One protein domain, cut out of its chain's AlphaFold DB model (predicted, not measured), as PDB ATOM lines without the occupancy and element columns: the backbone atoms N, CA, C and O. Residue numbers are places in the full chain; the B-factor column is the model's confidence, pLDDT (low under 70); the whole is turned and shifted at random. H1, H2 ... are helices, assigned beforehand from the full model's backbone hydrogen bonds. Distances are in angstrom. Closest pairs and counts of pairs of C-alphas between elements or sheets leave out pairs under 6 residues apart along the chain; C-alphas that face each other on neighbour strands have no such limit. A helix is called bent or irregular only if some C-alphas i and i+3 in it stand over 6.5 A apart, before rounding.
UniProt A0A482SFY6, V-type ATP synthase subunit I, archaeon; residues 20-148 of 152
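Overview. This is residues 20 to 148 of the 152 residues of the protein "V-type ATP synthase subunit I" of archaeon (UniProt A0A482SFY6). One very long straight helix, H4, makes the shaft of a rod, and a second helix, H2, crosses the first half of it aslant, running the same way. The far part of the shaft, residues 123 to 143, sticks out with the short H5 at its tip, while H1 and H3 lie toward the other end of the rod, touching no helix and joined to H2 by links. The printed part has 129 residues with five named helices, H1 to H5 in chain order, and no named strand; the class is all helix. The whole is extended, with a radius of gyration of the C-alphas of 24.4 A and spans of 79 by 39 by 25 A.

Arrangement. The longest helix is H4, residues 100 to 143. H2, residues 52 to 75, touches it with residues 61 to 68 alone, and H4 touches H2 with residues 108 to 118 alone. Their closest C-alphas, those of Ile 61 and Glu 108, are 6.7 A apart. The two run the same way at a steep tilt of 35.3 degrees, only just beyond shallow. H5, residues 145 to 148, is close to H4 but not clearly touching; their closest C-alphas, those of Val 141 and Phe 148, are 8.0 A apart. H3, residues 85 to 93, is apart from H2 and from H4. H1, residues 20 to 32, is apart from H2, H3, H4 and H5. In H2, H3 and H4 every O i to N i+4 pair is within hydrogen-bond range; in H1 8 of 9 are, and H5 is too short for such a pair.

Along the chain. H4 measures 63.8 A from C-alpha 100 at (65.151, -66.841, 76.031) to C-alpha 143 at (104.206, -110.659, 50.964). H2 measures 35.1 A from its first to its last C-alpha. H1 begins with C-alpha 20 at (55.219, -58.884, 74.131) and measures 20.2 A; it is irregular, with C-alphas 20 and 23 7.1 A apart. H3 measures 12.7 A, and H5 ends with C-alpha 148 at (98.859, -114.214, 42.261).

Size, cuts and confidence. The two C-alphas farthest apart, those of Ala 21 and Asn 146, are 80.8 A apart. The printed part has no cut. The link from H1 to H2, residues 33 to 51, is long; those from H2 to H3 and from H3 to H4 are short, and that from H4 to H5 is tight. Residues 123 to 148 stand free, and so, among others, do residues 32 to 40 and 42 to 48. The mean pLDDT of the printed part is 83.0, with residues 82 to 83, 86 to 88, 90 to 100 and 144 to 148 under 70.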
ATOM      1  N   GLU A  20      53.994 -58.866  73.321       85.50
ATOM      2  CA  GLU A  20      55.219 -58.884  74.131       85.50
ATOM      3  C   GLU A  20      55.117 -59.836  75.332       85.50
ATOM      4  O   GLU A  20      56.090 -60.489  75.704       85.50
ATOM      5  N   ALA A  21      53.922 -59.957  75.916       86.31
ATOM      6  CA  ALA A  21      53.664 -60.826  77.062       86.31
ATOM      7  C   ALA A  21      53.258 -62.252  76.651       86.31
ATOM      8  O   ALA A  21      53.276 -63.159  77.483       86.31
ATOM      9  N   ALA A  22      52.921 -62.475  75.375       86.88
ATOM     10  CA  ALA A  22      52.380 -63.739  74.887       86.88
ATOM     11  C   ALA A  22      53.293 -64.931  75.191       86.88
ATOM     12  O   ALA A  22      52.820 -65.946  75.698       86.88
ATOM     13  N   ALA A  23      54.601 -64.800  74.956       83.50
ATOM     14  CA  ALA A  23      55.557 -65.877  75.208       83.50
ATOM     15  C   ALA A  23      55.628 -66.268  76.695       83.50
ATOM     16  O   ALA A  23      55.659 -67.455  77.020       83.50
ATOM     17  N   ALA A  24      55.609 -65.284  77.600       84.12
ATOM     18  CA  ALA A  24      55.638 -65.526  79.040       84.12
ATOM     19  C   ALA A  24      54.321 -66.142  79.537       84.12
ATOM     20  O   ALA A  24      54.343 -67.142  80.249       84.12
ATOM     21  N   CYS A  25      53.176 -65.606  79.102       87.88
ATOM     22  CA  CYS A  25      51.865 -66.141  79.465       87.88
ATOM     23  C   CYS A  25      51.681 -67.584  78.982       87.88
ATOM     24  O   CYS A  25      51.220 -68.428  79.743       87.88
ATOM     25  N   ILE A  26      52.068 -67.893  77.738       88.50
ATOM     26  CA  ILE A  26      51.978 -69.255  77.192       88.50
ATOM     27  C   ILE A  26      52.895 -70.211  77.961       88.50
ATOM     28  O   ILE A  26      52.490 -71.342  78.228       88.50
ATOM     29  N   ARG A  27      54.096 -69.767  78.358       84.50
ATOM     30  CA  ARG A  27      55.002 -70.571  79.190       84.50
ATOM     31  C   ARG A  27      54.340 -70.952  80.515       84.50
ATOM     32  O   ARG A  27      54.319 -72.131  80.848       84.50
ATOM     33  N   GLU A  28      53.780 -69.983  81.236       84.75
ATOM     34  CA  GLU A  28      53.106 -70.239  82.519       84.75
ATOM     35  C   GLU A  28      51.871 -71.138  82.357       84.75
ATOM     36  O   GLU A  28      51.686 -72.093  83.110       84.75
ATOM     37  N   LEU A  29      51.059 -70.907  81.320       89.12
ATOM     38  CA  LEU A  29      49.916 -71.771  81.007       89.12
ATOM     39  C   LEU A  29      50.346 -73.209  80.675       89.12
ATOM     40  O   LEU A  29      49.656 -74.155  81.052       89.12
ATOM     41  N   GLY A  30      51.484 -73.374  79.998       86.75
ATOM     42  CA  GLY A  30      52.068 -74.676  79.691       86.75
ATOM     43  C   GLY A  30      52.548 -75.428  80.934       86.75
ATOM     44  O   GLY A  30      52.347 -76.635  81.012       86.75
ATOM     45  N   VAL A  31      53.118 -74.721  81.916       84.06
ATOM     46  CA  VAL A  31      53.525 -75.309  83.209       84.06
ATOM     47  C   VAL A  31      52.308 -75.756  84.017       84.06
ATOM     48  O   VAL A  31      52.338 -76.818  84.632       84.06
ATOM     49  N   LEU A  32      51.222 -74.977  83.993       87.69
ATOM     50  CA  LEU A  32      49.979 -75.348  84.671       87.69
ATOM     51  C   LEU A  32      49.315 -76.579  84.037       87.69
ATOM     52  O   LEU A  32      48.727 -77.369  84.763       87.69
ATOM     53  N   GLY A  33      49.388 -76.748  82.710       85.94
ATOM     54  CA  GLY A  33      48.923 -77.959  82.016       85.94
ATOM     55  C   GLY A  33      47.398 -78.141  81.936       85.94
ATOM     56  O   GLY A  33      46.928 -79.199  81.525       85.94
ATOM     57  N   ASN A  34      46.617 -77.116  82.289       87.94
ATOM     58  CA  ASN A  34      45.155 -77.209  82.436       87.94
ATOM     59  C   ASN A  34      44.359 -76.637  81.248       87.94
ATOM     60  O   ASN A  34      43.135 -76.531  81.322       87.94
ATOM     61  N   VAL A  35      45.027 -76.220  80.170       89.94
ATOM     62  CA  VAL A  35      44.394 -75.523  79.040       89.94
ATOM     63  C   VAL A  35      44.604 -76.296  77.746       89.94
ATOM     64  O   VAL A  35      45.727 -76.651  77.397       89.94
ATOM     65  N   GLN A  36      43.519 -76.501  77.000       90.69
ATOM     66  CA  GLN A  36      43.555 -77.027  75.640       90.69
ATOM     67  C   GLN A  36      43.270 -75.898  74.644       90.69
ATOM     68  O   GLN A  36      42.205 -75.283  74.682       90.69
ATOM     69  N   PHE A  37      44.213 -75.633  73.737       90.81
ATOM     70  CA  PHE A  37      44.038 -74.634  72.682       90.81
ATOM     71  C   PHE A  37      43.268 -75.210  71.491       90.81
ATOM     72  O   PHE A  37      43.547 -76.319  71.031       90.81
ATOM     73  N   THR A  38      42.326 -74.433  70.963       90.56
ATOM     74  CA  THR A  38      41.604 -74.725  69.720       90.56
ATOM     75  C   THR A  38      42.181 -73.904  68.572       90.56
ATOM     76  O   THR A  38      42.512 -72.731  68.759       90.56
ATOM     77  N   ASP A  39      42.292 -74.493  67.378       90.38
ATOM     78  CA  ASP A  39      42.769 -73.760  66.201       90.38
ATOM     79  C   ASP A  39      41.704 -72.759  65.733       90.38
ATOM     80  O   ASP A  39      40.605 -73.143  65.336       90.38
ATOM     81  N   LEU A  40      42.038 -71.468  65.797       88.62
ATOM     82  CA  LEU A  40      41.191 -70.380  65.304       88.62
ATOM     83  C   LEU A  40      41.390 -70.112  63.806       88.62
ATOM     84  O   LEU A  40      40.561 -69.438  63.205       88.62
ATOM     85  N   ASN A  41      42.474 -70.615  63.200       87.75
ATOM     86  CA  ASN A  41      42.852 -70.324  61.818       87.75
ATOM     87  C   ASN A  41      42.997 -71.608  60.972       87.75
ATOM     88  O   ASN A  41      44.106 -71.918  60.510       87.75
ATOM     89  N   PRO A  42      41.899 -72.349  60.728       86.19
ATOM     90  CA  PRO A  42      41.936 -73.576  59.931       86.19
ATOM     91  C   PRO A  42      42.213 -73.322  58.439       86.19
ATOM     92  O   PRO A  42      42.812 -74.168  57.781       86.19
ATOM     93  N   ASP A  43      41.838 -72.153  57.914       87.94
ATOM     94  CA  ASP A  43      41.961 -71.830  56.482       87.94
ATOM     95  C   ASP A  43      43.385 -71.420  56.067       87.94
ATOM     96  O   ASP A  43      43.720 -71.388  54.881       87.94
ATOM     97  N   LEU A  44      44.245 -71.094  57.038       88.06
ATOM     98  CA  LEU A  44      45.623 -70.692  56.776       88.06
ATOM     99  C   LEU A  44      46.514 -71.919  56.619       88.06
ATOM    100  O   LEU A  44      46.678 -72.722  57.544       88.06
ATOM    101  N   THR A  45      47.189 -71.999  55.471       86.62
ATOM    102  CA  THR A  45      48.209 -73.026  55.252       86.62
ATOM    103  C   THR A  45      49.327 -72.905  56.297       86.62
ATOM    104  O   THR A  45      49.659 -71.789  56.717       86.62
ATOM    105  N   PRO A  46      49.969 -74.019  56.697       81.62
ATOM    106  CA  PRO A  46      51.024 -74.000  57.705       81.62
ATOM    107  C   PRO A  46      52.134 -72.988  57.413       81.62
ATOM    108  O   PRO A  46      52.651 -72.407  58.350       81.62
ATOM    109  N   PHE A  47      52.455 -72.721  56.142       82.44
ATOM    110  CA  PHE A  47      53.511 -71.789  55.729       82.44
ATOM    111  C   PHE A  47      53.156 -70.305  55.868       82.44
ATOM    112  O   PHE A  47      54.061 -69.479  55.951       82.44
ATOM    113  N   GLN A  48      51.869 -69.964  55.878       85.56
ATOM    114  CA  GLN A  48      51.392 -68.581  55.990       85.56
ATOM    115  C   GLN A  48      51.221 -68.140  57.449       85.56
ATOM    116  O   GLN A  48      50.925 -66.976  57.717       85.56
ATOM    117  N   ARG A  49      51.398 -69.057  58.409       86.56
ATOM    118  CA  ARG A  49      51.277 -68.760  59.838       86.56
ATOM    119  C   ARG A  49      52.448 -67.889  60.310       86.56
ATOM    120  O   ARG A  49      53.583 -68.029  59.861       86.56
ATOM    121  N   ARG A  50      52.178 -67.006  61.273       85.19
ATOM    122  CA  ARG A  50      53.126 -65.978  61.742       85.19
ATOM    123  C   ARG A  50      54.443 -66.540  62.305       85.19
ATOM    124  O   ARG A  50      55.491 -65.945  62.095       85.19
ATOM    125  N   TYR A  51      54.404 -67.681  62.998       84.88
ATOM    126  CA  TYR A  51      55.546 -68.221  63.759       84.88
ATOM    127  C   TYR A  51      56.324 -69.345  63.049       84.88
ATOM    128  O   TYR A  51      57.100 -70.063  63.673       84.88
ATOM    129  N   VAL A  52      56.151 -69.502  61.736       88.69
ATOM    130  CA  VAL A  52      56.764 -70.601  60.964       88.69
ATOM    131  C   VAL A  52      58.287 -70.548  60.961       88.69
ATOM    132  O   VAL A  52      58.936 -71.591  60.986       88.69
ATOM    133  N   SER A  53      58.874 -69.352  60.937       88.38
ATOM    134  CA  SER A  53      60.329 -69.178  60.989       88.38
ATOM    135  C   SER A  53      60.927 -69.762  62.271       88.38
ATOM    136  O   SER A  53      61.943 -70.451  62.209       88.38
ATOM    137  N   TYR A  54      60.272 -69.544  63.413       86.44
ATOM    138  CA  TYR A  54      60.703 -70.072  64.705       86.44
ATOM    139  C   TYR A  54      60.571 -71.593  64.774       86.44
ATOM    140  O   TYR A  54      61.486 -72.254  65.255       86.44
ATOM    141  N   ILE A  55      59.486 -72.156  64.230       88.81
ATOM    142  CA  ILE A  55      59.303 -73.615  64.158       88.81
ATOM    143  C   ILE A  55      60.427 -74.243  63.327       88.81
ATOM    144  O   ILE A  55      61.117 -75.137  63.804       88.81
ATOM    145  N   LYS A  56      60.703 -73.693  62.138       90.25
ATOM    146  CA  LYS A  56      61.799 -74.166  61.280       90.25
ATOM    147  C   LYS A  56      63.167 -74.083  61.963       90.25
ATOM    148  O   LYS A  56      63.991 -74.970  61.778       90.25
ATOM    149  N   ARG A  57      63.418 -73.030  62.750       89.94
ATOM    150  CA  ARG A  57      64.663 -72.880  63.522       89.94
ATOM    151  C   ARG A  57      64.818 -74.005  64.550       89.94
ATOM    152  O   ARG A  57      65.893 -74.586  64.660       89.94
ATOM    153  N   CYS A  58      63.746 -74.339  65.266       89.69
ATOM    154  CA  CYS A  58      63.740 -75.457  66.208       89.69
ATOM    155  C   CYS A  58      63.919 -76.811  65.503       89.69
ATOM    156  O   CYS A  58      64.716 -77.621  65.971       89.69
ATOM    157  N   ASP A  59      63.263 -77.026  64.359       92.25
ATOM    158  CA  ASP A  59      63.401 -78.256  63.564       92.25
ATOM    159  C   ASP A  59      64.854 -78.477  63.101       92.25
ATOM    160  O   ASP A  59      65.377 -79.594  63.151       92.25
ATOM    161  N   GLU A  60      65.547 -77.409  62.692       91.25
ATOM    162  CA  GLU A  60      66.966 -77.468  62.325       91.25
ATOM    163  C   GLU A  60      67.863 -77.816  63.522       91.25
ATOM    164  O   GLU A  60      68.768 -78.645  63.401       91.25
ATOM    165  N   ILE A  61      67.603 -77.239  64.697       90.69
ATOM    166  CA  ILE A  61      68.328 -77.573  65.932       90.69
ATOM    167  C   ILE A  61      68.097 -79.042  66.313       90.69
ATOM    168  O   ILE A  61      69.050 -79.753  66.645       90.69
ATOM    169  N   GLU A  62      66.862 -79.533  66.211       90.88
ATOM    170  CA  GLU A  62      66.541 -80.933  66.483       90.88
ATOM    171  C   GLU A  62      67.272 -81.874  65.511       90.88
ATOM    172  O   GLU A  62      67.848 -82.885  65.929       90.88
ATOM    173  N   ARG A  63      67.327 -81.520  64.220       93.56
ATOM    174  CA  ARG A  63      68.087 -82.261  63.204       93.56
ATOM    175  C   ARG A  63      69.562 -82.390  63.589       93.56
ATOM    176  O   ARG A  63      70.104 -83.497  63.524       93.56
ATOM    177  N   LYS A  64      70.188 -81.296  64.040       91.81
ATOM    178  CA  LYS A  64      71.585 -81.285  64.514       91.81
ATOM    179  C   LYS A  64      71.778 -82.203  65.725       91.81
ATOM    180  O   LYS A  64      72.685 -83.034  65.731       91.81
ATOM    181  N   ILE A  65      70.896 -82.121  66.722       89.94
ATOM    182  CA  ILE A  65      70.951 -82.976  67.924       89.94
ATOM    183  C   ILE A  65      70.815 -84.456  67.550       89.94
ATOM    184  O   ILE A  65      71.563 -85.300  68.049       89.94
ATOM    185  N   ARG A  66      69.892 -84.788  66.639       91.12
ATOM    186  CA  ARG A  66      69.683 -86.163  66.170       91.12
ATOM    187  C   ARG A  66      70.922 -86.718  65.469       91.12
ATOM    188  O   ARG A  66      71.277 -87.872  65.708       91.12
ATOM    189  N   TYR A  67      71.586 -85.903  64.648       90.69
ATOM    190  CA  TYR A  67      72.848 -86.273  64.009       90.69
ATOM    191  C   TYR A  67      73.942 -86.565  65.044       90.69
ATOM    192  O   TYR A  67      74.522 -87.651  65.024       90.69
ATOM    193  N   ILE A  68      74.155 -85.656  66.000       88.69
ATOM    194  CA  ILE A  68      75.158 -85.818  67.064       88.69
ATOM    195  C   ILE A  68      74.893 -87.094  67.871       88.69
ATOM    196  O   ILE A  68      75.802 -87.892  68.087       88.69
ATOM    197  N   ASN A  69      73.643 -87.340  68.268       88.69
ATOM    198  CA  ASN A  69      73.270 -88.549  69.004       88.69
ATOM    199  C   ASN A  69      73.532 -89.825  68.177       88.69
ATOM    200  O   ASN A  69      74.002 -90.834  68.702       88.69
ATOM    201  N   GLY A  70      73.288 -89.777  66.864       89.50
ATOM    202  CA  GLY A  70      73.631 -90.862  65.943       89.50
ATOM    203  C   GLY A  70      75.133 -91.154  65.895       89.50
ATOM    204  O   GLY A  70      75.529 -92.314  65.996       89.50
ATOM    205  N   GLU A  71      75.971 -90.122  65.790       86.25
ATOM    206  CA  GLU A  71      77.433 -90.269  65.775       86.25
ATOM    207  C   GLU A  71      77.973 -90.801  67.108       86.25
ATOM    208  O   GLU A  71      78.803 -91.710  67.132       86.25
ATOM    209  N   VAL A  72      77.446 -90.308  68.228       87.38
ATOM    210  CA  VAL A  72      77.833 -90.771  69.565       87.38
ATOM    211  C   VAL A  72      77.509 -92.255  69.765       87.38
ATOM    212  O   VAL A  72      78.341 -93.004  70.282       87.38
ATOM    213  N   LYS A  73      76.345 -92.710  69.282       87.44
ATOM    214  CA  LYS A  73      75.978 -94.134  69.292       87.44
ATOM    215  C   LYS A  73      76.919 -94.990  68.445       87.44
ATOM    216  O   LYS A  73      77.270 -96.083  68.877       87.44
ATOM    217  N   LYS A  74      77.357 -94.507  67.274       86.81
ATOM    218  CA  LYS A  74      78.329 -95.224  66.422       86.81
ATOM    219  C   LYS A  74      79.692 -95.377  67.098       86.81
ATOM    220  O   LYS A  74      80.326 -96.413  66.950       86.81
ATOM    221  N   LEU A  75      80.127 -94.357  67.838       83.06
ATOM    222  CA  LEU A  75      81.396 -94.363  68.573       83.06
ATOM    223  C   LEU A  75      81.327 -95.147  69.895       83.06
ATOM    224  O   LEU A  75      82.358 -95.351  70.530       83.06
ATOM    225  N   GLY A  76      80.135 -95.576  70.323       82.69
ATOM    226  CA  GLY A  76      79.946 -96.327  71.564       82.69
ATOM    227  C   GLY A  76      80.244 -95.520  72.831       82.69
ATOM    228  O   GLY A  76      80.531 -96.107  73.872       82.69
ATOM    229  N   VAL A  77      80.199 -94.184  72.765       81.25
ATOM    230  CA  VAL A  77      80.466 -93.333  73.932       81.25
ATOM    231  C   VAL A  77      79.215 -93.300  74.820       81.25
ATOM    232  O   VAL A  77      78.138 -92.936  74.335       81.25
ATOM    233  N   PRO A  78      79.314 -93.663  76.113       76.31
ATOM    234  CA  PRO A  78      78.174 -93.623  77.017       76.31
ATOM    235  C   PRO A  78      77.771 -92.169  77.281       76.31
ATOM    236  O   PRO A  78      78.491 -91.415  77.936       76.31
ATOM    237  N   VAL A  79      76.607 -91.767  76.771       75.38
ATOM    238  CA  VAL A  79      76.002 -90.471  77.105       75.38
ATOM    239  C   VAL A  79      75.376 -90.585  78.484       75.38
ATOM    240  O   VAL A  79      74.469 -91.391  78.689       75.38
ATOM    241  N   GLN A  80      75.848 -89.771  79.425       75.12
ATOM    242  CA  GLN A  80      75.174 -89.621  80.710       75.12
ATOM    243  C   GLN A  80      73.813 -88.953  80.474       75.12
ATOM    244  O   GLN A  80      73.773 -87.898  79.830       75.12
ATOM    245  N   PRO A  81      72.698 -89.535  80.947       70.19
ATOM    246  CA  PRO A  81      71.399 -88.900  80.824       70.19
ATOM    247  C   PRO A  81      71.416 -87.586  81.605       70.19
ATOM    248  O   PRO A  81      71.726 -87.543  82.796       70.19
ATOM    249  N   ALA A  82      71.111 -86.501  80.906       63.81
ATOM    250  CA  ALA A  82      71.010 -85.185  81.499       63.81
ATOM    251  C   ALA A  82      69.687 -85.104  82.281       63.81
ATOM    252  O   ALA A  82      68.675 -84.751  81.695       63.81
ATOM    253  N   GLY A  83      69.703 -85.468  83.571       69.62
ATOM    254  CA  GLY A  83      68.661 -85.181  84.579       69.62
ATOM    255  C   GLY A  83      67.195 -85.509  84.231       69.62
ATOM    256  O   GLY A  83      66.901 -86.189  83.252       69.62
ATOM    257  N   SER A  84      66.261 -85.037  85.071       74.12
ATOM    258  CA  SER A  84      64.819 -85.024  84.746       74.12
ATOM    259  C   SER A  84      64.458 -83.712  84.061       74.12
ATOM    260  O   SER A  84      65.015 -82.671  84.413       74.12
ATOM    261  N   VAL A  85      63.492 -83.734  83.144       70.75
ATOM    262  CA  VAL A  85      63.032 -82.542  82.415       70.75
ATOM    263  C   VAL A  85      62.570 -81.441  83.383       70.75
ATOM    264  O   VAL A  85      62.941 -80.286  83.189       70.75
ATOM    265  N   GLU A  86      61.894 -81.790  84.481       68.75
ATOM    266  CA  GLU A  86      61.504 -80.848  85.544       68.75
ATOM    267  C   GLU A  86      62.698 -80.077  86.112       68.75
ATOM    268  O   GLU A  86      62.660 -78.855  86.193       68.75
ATOM    269  N   SER A  87      63.815 -80.755  86.400       69.94
ATOM    270  CA  SER A  87      65.007 -80.083  86.931       69.94
ATOM    271  C   SER A  87      65.634 -79.103  85.933       69.94
ATOM    272  O   SER A  87      66.290 -78.144  86.337       69.94
ATOM    273  N   PHE A  88      65.420 -79.298  84.629       69.38
ATOM    274  CA  PHE A  88      65.822 -78.321  83.616       69.38
ATOM    275  C   PHE A  88      64.879 -77.122  83.579       69.38
ATOM    276  O   PHE A  88      65.356 -75.994  83.466       69.38
ATOM    277  N   ILE A  89      63.569 -77.354  83.698       72.06
ATOM    278  CA  ILE A  89      62.552 -76.295  83.713       72.06
ATOM    279  C   ILE A  89      62.735 -75.404  84.950       72.06
ATOM    280  O   ILE A  89      62.771 -74.181  84.811       72.06
ATOM    281  N   ASP A  90      62.964 -75.996  86.123       68.94
ATOM    282  CA  ASP A  90      63.186 -75.269  87.379       68.94
ATOM    283  C   ASP A  90      64.472 -74.425  87.336       68.94
ATOM    284  O   ASP A  90      64.503 -73.274  87.776       68.94
ATOM    285  N   ASN A  91      65.552 -74.951  86.747       67.00
ATOM    286  CA  ASN A  91      66.782 -74.175  86.544       67.00
ATOM    287  C   ASN A  91      66.574 -72.994  85.583       67.00
ATOM    288  O   ASN A  91      67.200 -71.948  85.751       67.00
ATOM    289  N   PHE A  92      65.680 -73.142  84.603       62.97
ATOM    290  CA  PHE A  92      65.323 -72.075  83.668       62.97
ATOM    291  C   PHE A  92      64.500 -70.969  84.336       62.97
ATOM    292  O   PHE A  92      64.724 -69.795  84.048       62.97
ATOM    293  N   GLN A  93      63.591 -71.322  85.254       61.12
ATOM    294  CA  GLN A  93      62.818 -70.347  86.034       61.12
ATOM    295  C   GLN A  93      63.711 -69.467  86.915       61.12
ATOM    296  O   GLN A  93      63.412 -68.300  87.101       61.12
ATOM    297  N   ASN A  94      64.845 -69.977  87.399       59.25
ATOM    298  CA  ASN A  94      65.787 -69.185  88.196       59.25
ATOM    299  C   ASN A  94      66.664 -68.225  87.357       59.25
ATOM    300  O   ASN A  94      67.333 -67.355  87.917       59.25
ATOM    301  N   GLN A  95      66.670 -68.344  86.022       57.75
ATOM    302  CA  GLN A  95      67.363 -67.435  85.097       57.75
ATOM    303  C   GLN A  95      66.396 -66.423  84.454       57.75
ATOM    304  O   GLN A  95      66.348 -66.280  83.233       57.75
ATOM    305  N   GLU A  96      65.642 -65.667  85.254       50.31
ATOM    306  CA  GLU A  96      64.635 -64.708  84.750       50.31
ATOM    307  C   GLU A  96      65.208 -63.520  83.942       50.31
ATOM    308  O   GLU A  96      64.459 -62.798  83.289       50.31
ATOM    309  N   SER A  97      66.530 -63.314  83.919       49.47
ATOM    310  CA  SER A  97      67.134 -62.091  83.355       49.47
ATOM    311  C   SER A  97      67.772 -62.240  81.971       49.47
ATOM    312  O   SER A  97      68.200 -61.240  81.393       49.47
ATOM    313  N   THR A  98      67.856 -63.450  81.411       53.81
ATOM    314  CA  THR A  98      68.425 -63.642  80.065       53.81
ATOM    315  C   THR A  98      67.304 -63.990  79.104       53.81
ATOM    316  O   THR A  98      66.755 -65.084  79.163       53.81
ATOM    317  N   SER A  99      66.958 -63.049  78.221       61.53
ATOM    318  CA  SER A  99      65.967 -63.245  77.156       61.53
ATOM    319  C   SER A  99      66.137 -64.629  76.520       61.53
ATOM    320  O   SER A  99      67.217 -64.942  76.013       61.53
ATOM    321  N   GLY A 100      65.092 -65.465  76.547       65.94
ATOM    322  CA  GLY A 100      65.151 -66.841  76.031       65.94
ATOM    323  C   GLY A 100      65.630 -66.921  74.575       65.94
ATOM    324  O   GLY A 100      66.236 -67.911  74.172       65.94
ATOM    325  N   ALA A 101      65.462 -65.833  73.817       71.12
ATOM    326  CA  ALA A 101      66.025 -65.670  72.482       71.12
ATOM    327  C   ALA A 101      67.565 -65.730  72.463       71.12
ATOM    328  O   ALA A 101      68.133 -66.394  71.601       71.12
ATOM    329  N   TYR A 102      68.250 -65.098  73.421       77.12
ATOM    330  CA  TYR A 102      69.715 -65.106  73.506       77.12
ATOM    331  C   TYR A 102      70.264 -66.491  73.866       77.12
ATOM    332  O   TYR A 102      71.279 -66.926  73.321       77.12
ATOM    333  N   VAL A 103      69.580 -67.205  74.763       78.25
ATOM    334  CA  VAL A 103      69.971 -68.570  75.140       78.25
ATOM    335  C   VAL A 103      69.869 -69.502  73.933       78.25
ATOM    336  O   VAL A 103      70.798 -70.270  73.676       78.25
ATOM    337  N   LEU A 104      68.786 -69.389  73.160       79.69
ATOM    338  CA  LEU A 104      68.581 -70.173  71.943       79.69
ATOM    339  C   LEU A 104      69.649 -69.844  70.886       79.69
ATOM    340  O   LEU A 104      70.261 -70.758  70.343       79.69
ATOM    341  N   GLU A 105      69.948 -68.563  70.668       86.19
ATOM    342  CA  GLU A 105      71.008 -68.105  69.756       86.19
ATOM    343  C   GLU A 105      72.384 -68.688  70.125       86.19
ATOM    344  O   GLU A 105      73.099 -69.239  69.284       86.19
ATOM    345  N   SER A 106      72.755 -68.614  71.407       87.19
ATOM    346  CA  SER A 106      74.021 -69.161  71.903       87.19
ATOM    347  C   SER A 106      74.092 -70.679  71.731       87.19
ATOM    348  O   SER A 106      75.136 -71.220  71.354       87.19
ATOM    349  N   LEU A 107      72.986 -71.376  72.001       84.81
ATOM    350  CA  LEU A 107      72.885 -72.825  71.864       84.81
ATOM    351  C   LEU A 107      72.980 -73.259  70.397       84.81
ATOM    352  O   LEU A 107      73.696 -74.211  70.090       84.81
ATOM    353  N   GLU A 108      72.333 -72.532  69.491       89.00
ATOM    354  CA  GLU A 108      72.415 -72.774  68.053       89.00
ATOM    355  C   GLU A 108      73.850 -72.634  67.538       89.00
ATOM    356  O   GLU A 108      74.349 -73.536  66.862       89.00
ATOM    357  N   SER A 109      74.538 -71.553  67.920       91.06
ATOM    358  CA  SER A 109      75.934 -71.308  67.545       91.06
ATOM    359  C   SER A 109      76.864 -72.428  68.029       91.06
ATOM    360  O   SER A 109      77.685 -72.943  67.264       91.06
ATOM    361  N   LYS A 110      76.698 -72.878  69.282       91.19
ATOM    362  CA  LYS A 110      77.472 -73.997  69.843       91.19
ATOM    363  C   LYS A 110      77.202 -75.307  69.105       91.19
ATOM    364  O   LYS A 110      78.147 -76.001  68.742       91.19
ATOM    365  N   LEU A 111      75.932 -75.640  68.865       90.56
ATOM    366  CA  LEU A 111      75.551 -76.866  68.158       90.56
ATOM    367  C   LEU A 111      76.070 -76.884  66.722       90.56
ATOM    368  O   LEU A 111      76.551 -77.917  66.266       90.56
ATOM    369  N   GLU A 112      76.027 -75.749  66.027       92.75
ATOM    370  CA  GLU A 112      76.598 -75.636  64.687       92.75
ATOM    371  C   GLU A 112      78.122 -75.822  64.691       92.75
ATOM    372  O   GLU A 112      78.670 -76.496  63.817       92.75
ATOM    373  N   GLY A 113      78.812 -75.273  65.695       94.00
ATOM    374  CA  GLY A 113      80.241 -75.501  65.895       94.00
ATOM    375  C   GLY A 113      80.575 -76.983  66.093       94.00
ATOM    376  O   GLY A 113      81.452 -77.512  65.408       94.00
ATOM    377  N   TYR A 114      79.845 -77.672  66.974       90.38
ATOM    378  CA  TYR A 114      80.048 -79.102  67.228       90.38
ATOM    379  C   TYR A 114      79.734 -79.973  66.010       90.38
ATOM    380  O   TYR A 114      80.478 -80.909  65.721       90.38
ATOM    381  N   GLU A 115      78.670 -79.663  65.269       91.19
ATOM    382  CA  GLU A 115      78.324 -80.379  64.040       91.19
ATOM    383  C   GLU A 115      79.446 -80.270  62.999       91.19
ATOM    384  O   GLU A 115      79.886 -81.287  62.457       91.19
ATOM    385  N   LYS A 116      79.955 -79.054  62.756       94.00
ATOM    386  CA  LYS A 116      81.066 -78.816  61.820       94.00
ATOM    387  C   LYS A 116      82.309 -79.613  62.212       94.00
ATOM    388  O   LYS A 116      82.874 -80.310  61.371       94.00
ATOM    389  N   GLN A 117      82.684 -79.568  63.490       92.94
ATOM    390  CA  GLN A 117      83.829 -80.315  64.015       92.94
ATOM    391  C   GLN A 117      83.663 -81.828  63.839       92.94
ATOM    392  O   GLN A 117      84.580 -82.498  63.365       92.94
ATOM    393  N   LEU A 118      82.492 -82.382  64.167       89.69
ATOM    394  CA  LEU A 118      82.225 -83.813  63.994       89.69
ATOM    395  C   LEU A 118      82.271 -84.230  62.526       89.69
ATOM    396  O   LEU A 118      82.809 -85.285  62.197       89.69
ATOM    397  N   LEU A 119      81.736 -83.402  61.634       92.31
ATOM    398  CA  LEU A 119      81.723 -83.681  60.205       92.31
ATOM    399  C   LEU A 119      83.141 -83.659  59.614       92.31
ATOM    400  O   LEU A 119      83.476 -84.507  58.786       92.31
ATOM    401  N   GLU A 120      83.997 -82.736  60.053       94.31
ATOM    402  CA  GLU A 120      85.419 -82.718  59.690       94.31
ATOM    403  C   GLU A 120      86.170 -83.935  60.234       94.31
ATOM    404  O   GLU A 120      86.868 -84.611  59.477       94.31
ATOM    405  N   LEU A 121      85.982 -84.276  61.510       91.00
ATOM    406  CA  LEU A 121      86.617 -85.448  62.116       91.00
ATOM    407  C   LEU A 121      86.203 -86.748  61.428       91.00
ATOM    408  O   LEU A 121      87.058 -87.586  61.144       91.00
ATOM    409  N   ASN A 122      84.921 -86.903  61.101       90.81
ATOM    410  CA  ASN A 122      84.440 -88.080  60.387       90.81
ATOM    411  C   ASN A 122      85.072 -88.162  58.982       90.81
ATOM    412  O   ASN A 122      85.602 -89.205  58.603       90.81
ATOM    413  N   LYS A 123      85.167 -87.037  58.255       94.00
ATOM    414  CA  LYS A 123      85.894 -86.970  56.970       94.00
ATOM    415  C   LYS A 123      87.368 -87.363  57.088       94.00
ATOM    416  O   LYS A 123      87.904 -87.971  56.165       94.00
ATOM    417  N   TYR A 124      88.055 -86.971  58.159       94.50
ATOM    418  CA  TYR A 124      89.451 -87.362  58.362       94.50
ATOM    419  C   TYR A 124      89.581 -88.842  58.721       94.50
ATOM    420  O   TYR A 124      90.488 -89.507  58.224       94.50
ATOM    421  N   ASN A 125      88.656 -89.372  59.520       91.44
ATOM    422  CA  ASN A 125      88.652 -90.774  59.923       91.44
ATOM    423  C   ASN A 125      88.429 -91.721  58.730       91.44
ATOM    424  O   ASN A 125      89.163 -92.698  58.573       91.44
ATOM    425  N   THR A 126      87.484 -91.403  57.839       91.06
ATOM    426  CA  THR A 126      87.233 -92.210  56.632       91.06
ATOM    427  C   THR A 126      88.442 -92.218  55.704       91.06
ATOM    428  O   THR A 126      88.930 -93.288  55.354       91.06
ATOM    429  N   LYS A 127      89.013 -91.043  55.411       95.69
ATOM    430  CA  LYS A 127      90.239 -90.928  54.602       95.69
ATOM    431  C   LYS A 127      91.392 -91.750  55.172       95.69
ATOM    432  O   LYS A 127      92.097 -92.423  54.429       95.69
ATOM    433  N   LEU A 128      91.602 -91.679  56.485       94.25
ATOM    434  CA  LEU A 128      92.686 -92.405  57.141       94.25
ATOM    435  C   LEU A 128      92.451 -93.922  57.115       94.25
ATOM    436  O   LEU A 128      93.391 -94.674  56.860       94.25
ATOM    437  N   SER A 129      91.210 -94.363  57.320       91.69
ATOM    438  CA  SER A 129      90.821 -95.776  57.232       91.69
ATOM    439  C   SER A 129      90.987 -96.335  55.815       91.69
ATOM    440  O   SER A 129      91.490 -97.449  55.648       91.69
ATOM    441  N   ASP A 130      90.644 -95.551  54.793       94.50
ATOM    442  CA  ASP A 130      90.819 -95.924  53.387       94.50
ATOM    443  C   ASP A 130      92.305 -96.063  53.028       94.50
ATOM    444  O   ASP A 130      92.727 -97.077  52.467       94.50
ATOM    445  N   GLU A 131      93.128 -95.078  53.407       94.69
ATOM    446  CA  GLU A 131      94.579 -95.109  53.189       94.69
ATOM    447  C   GLU A 131      95.253 -96.270  53.929       94.69
ATOM    448  O   GLU A 131      96.144 -96.935  53.389       94.69
ATOM    449  N   PHE A 132      94.819 -96.552  55.158       94.19
ATOM    450  CA  PHE A 132      95.304 -97.695  55.924       94.19
ATOM    451  C   PHE A 132      94.957 -99.013  55.225       94.19
ATOM    452  O   PHE A 132      95.847 -99.827  54.975       94.19
ATOM    453  N   THR A 133      93.695 -99.194  54.830       93.06
ATOM    454  CA  THR A 133      93.226-100.400  54.131       93.06
ATOM    455  C   THR A 133      93.980-100.602  52.820       93.06
ATOM    456  O   THR A 133      94.477-101.694  52.549       93.06
ATOM    457  N   ARG A 134      94.164 -99.532  52.038       91.75
ATOM    458  CA  ARG A 134      94.938 -99.560  50.791       91.75
ATOM    459  C   ARG A 134      96.371-100.042  51.024       91.75
ATOM    460  O   ARG A 134      96.852-100.899  50.284       91.75
ATOM    461  N   LYS A 135      97.053 -99.524  52.050       91.19
ATOM    462  CA  LYS A 135      98.423 -99.942  52.395       91.19
ATOM    463  C   LYS A 135      98.488-101.387  52.880       91.19
ATOM    464  O   LYS A 135      99.408-102.101  52.492       91.19
ATOM    465  N   VAL A 136      97.514-101.833  53.671       90.94
ATOM    466  CA  VAL A 136      97.419-103.229  54.124       90.94
ATOM    467  C   VAL A 136      97.215-104.175  52.937       90.94
ATOM    468  O   VAL A 136      97.930-105.171  52.834       90.94
ATOM    469  N   CYS A 137      96.323-103.846  51.998       82.50
ATOM    470  CA  CYS A 137      96.130-104.631  50.775       82.50
ATOM    471  C   CYS A 137      97.412-104.711  49.937       82.50
ATOM    472  O   CYS A 137      97.789-105.797  49.504       82.50
ATOM    473  N   LEU A 138      98.111-103.586  49.745       86.50
ATOM    474  CA  LEU A 138      99.388-103.569  49.023       86.50
ATOM    475  C   LEU A 138     100.445-104.440  49.712       86.50
ATOM    476  O   LEU A 138     101.123-105.212  49.040       86.50
ATOM    477  N   HIS A 139     100.562-104.351  51.038       85.19
ATOM    478  CA  HIS A 139     101.489-105.182  51.804       85.19
ATOM    479  C   HIS A 139     101.159-106.677  51.687       85.19
ATOM    480  O   HIS A 139     102.051-107.498  51.503       85.19
ATOM    481  N   PHE A 140      99.878-107.046  51.738       84.00
ATOM    482  CA  PHE A 140      99.465-108.439  51.591       84.00
ATOM    483  C   PHE A 140      99.812-109.007  50.205       84.00
ATOM    484  O   PHE A 140     100.288-110.138  50.105       84.00
ATOM    485  N   VAL A 141      99.634-108.205  49.146       81.56
ATOM    486  CA  VAL A 141      99.991-108.577  47.766       81.56
ATOM    487  C   VAL A 141     101.501-108.774  47.604       81.56
ATOM    488  O   VAL A 141     101.915-109.711  46.927       81.56
ATOM    489  N   THR A 142     102.339-107.940  48.228       77.88
ATOM    490  CA  THR A 142     103.801-108.085  48.113       77.88
ATOM    491  C   THR A 142     104.364-109.241  48.943       77.88
ATOM    492  O   THR A 142     105.380-109.813  48.556       77.88
ATOM    493  N   TYR A 143     103.719-109.611  50.055       76.00
ATOM    494  CA  TYR A 143     104.206-110.659  50.964       76.00
ATOM    495  C   TYR A 143     103.729-112.081  50.600       76.00
ATOM    496  O   TYR A 143     104.375-113.052  50.984       76.00
ATOM    497  N   ASN A 144     102.641-112.227  49.831       68.12
ATOM    498  CA  ASN A 144     102.142-113.519  49.332       68.12
ATOM    499  C   ASN A 144     102.155-113.596  47.789       68.12
ATOM    500  O   ASN A 144     101.094-113.594  47.160       68.12
ATOM    501  N   PRO A 145     103.332-113.737  47.149       61.59
ATOM    502  CA  PRO A 145     103.426-113.833  45.689       61.59
ATOM    503  C   PRO A 145     102.746-115.089  45.107       61.59
ATOM    504  O   PRO A 145     102.324-115.086  43.953       61.59
ATOM    505  N   ASN A 146     102.567-116.150  45.905       57.03
ATOM    506  CA  ASN A 146     101.977-117.416  45.445       57.03
ATOM    507  C   ASN A 146     100.459-117.361  45.198       57.03
ATOM    508  O   ASN A 146      99.940-118.211  44.483       57.03
ATOM    509  N   ILE A 147      99.740-116.374  45.746       56.72
ATOM    510  CA  ILE A 147      98.291-116.223  45.505       56.72
ATOM    511  C   ILE A 147      98.027-115.590  44.127       56.72
ATOM    512  O   ILE A 147      96.995-115.854  43.518       56.72
ATOM    513  N   PHE A 148      98.979-114.821  43.589       51.91
ATOM    514  CA  PHE A 148      98.859-114.214  42.261       51.91
ATOM    515  C   PHE A 148      99.141-115.210  41.121       51.91
ATOM    516  O   PHE A 148      98.489-115.144  40.084       51.91
TER     517      PHE A 148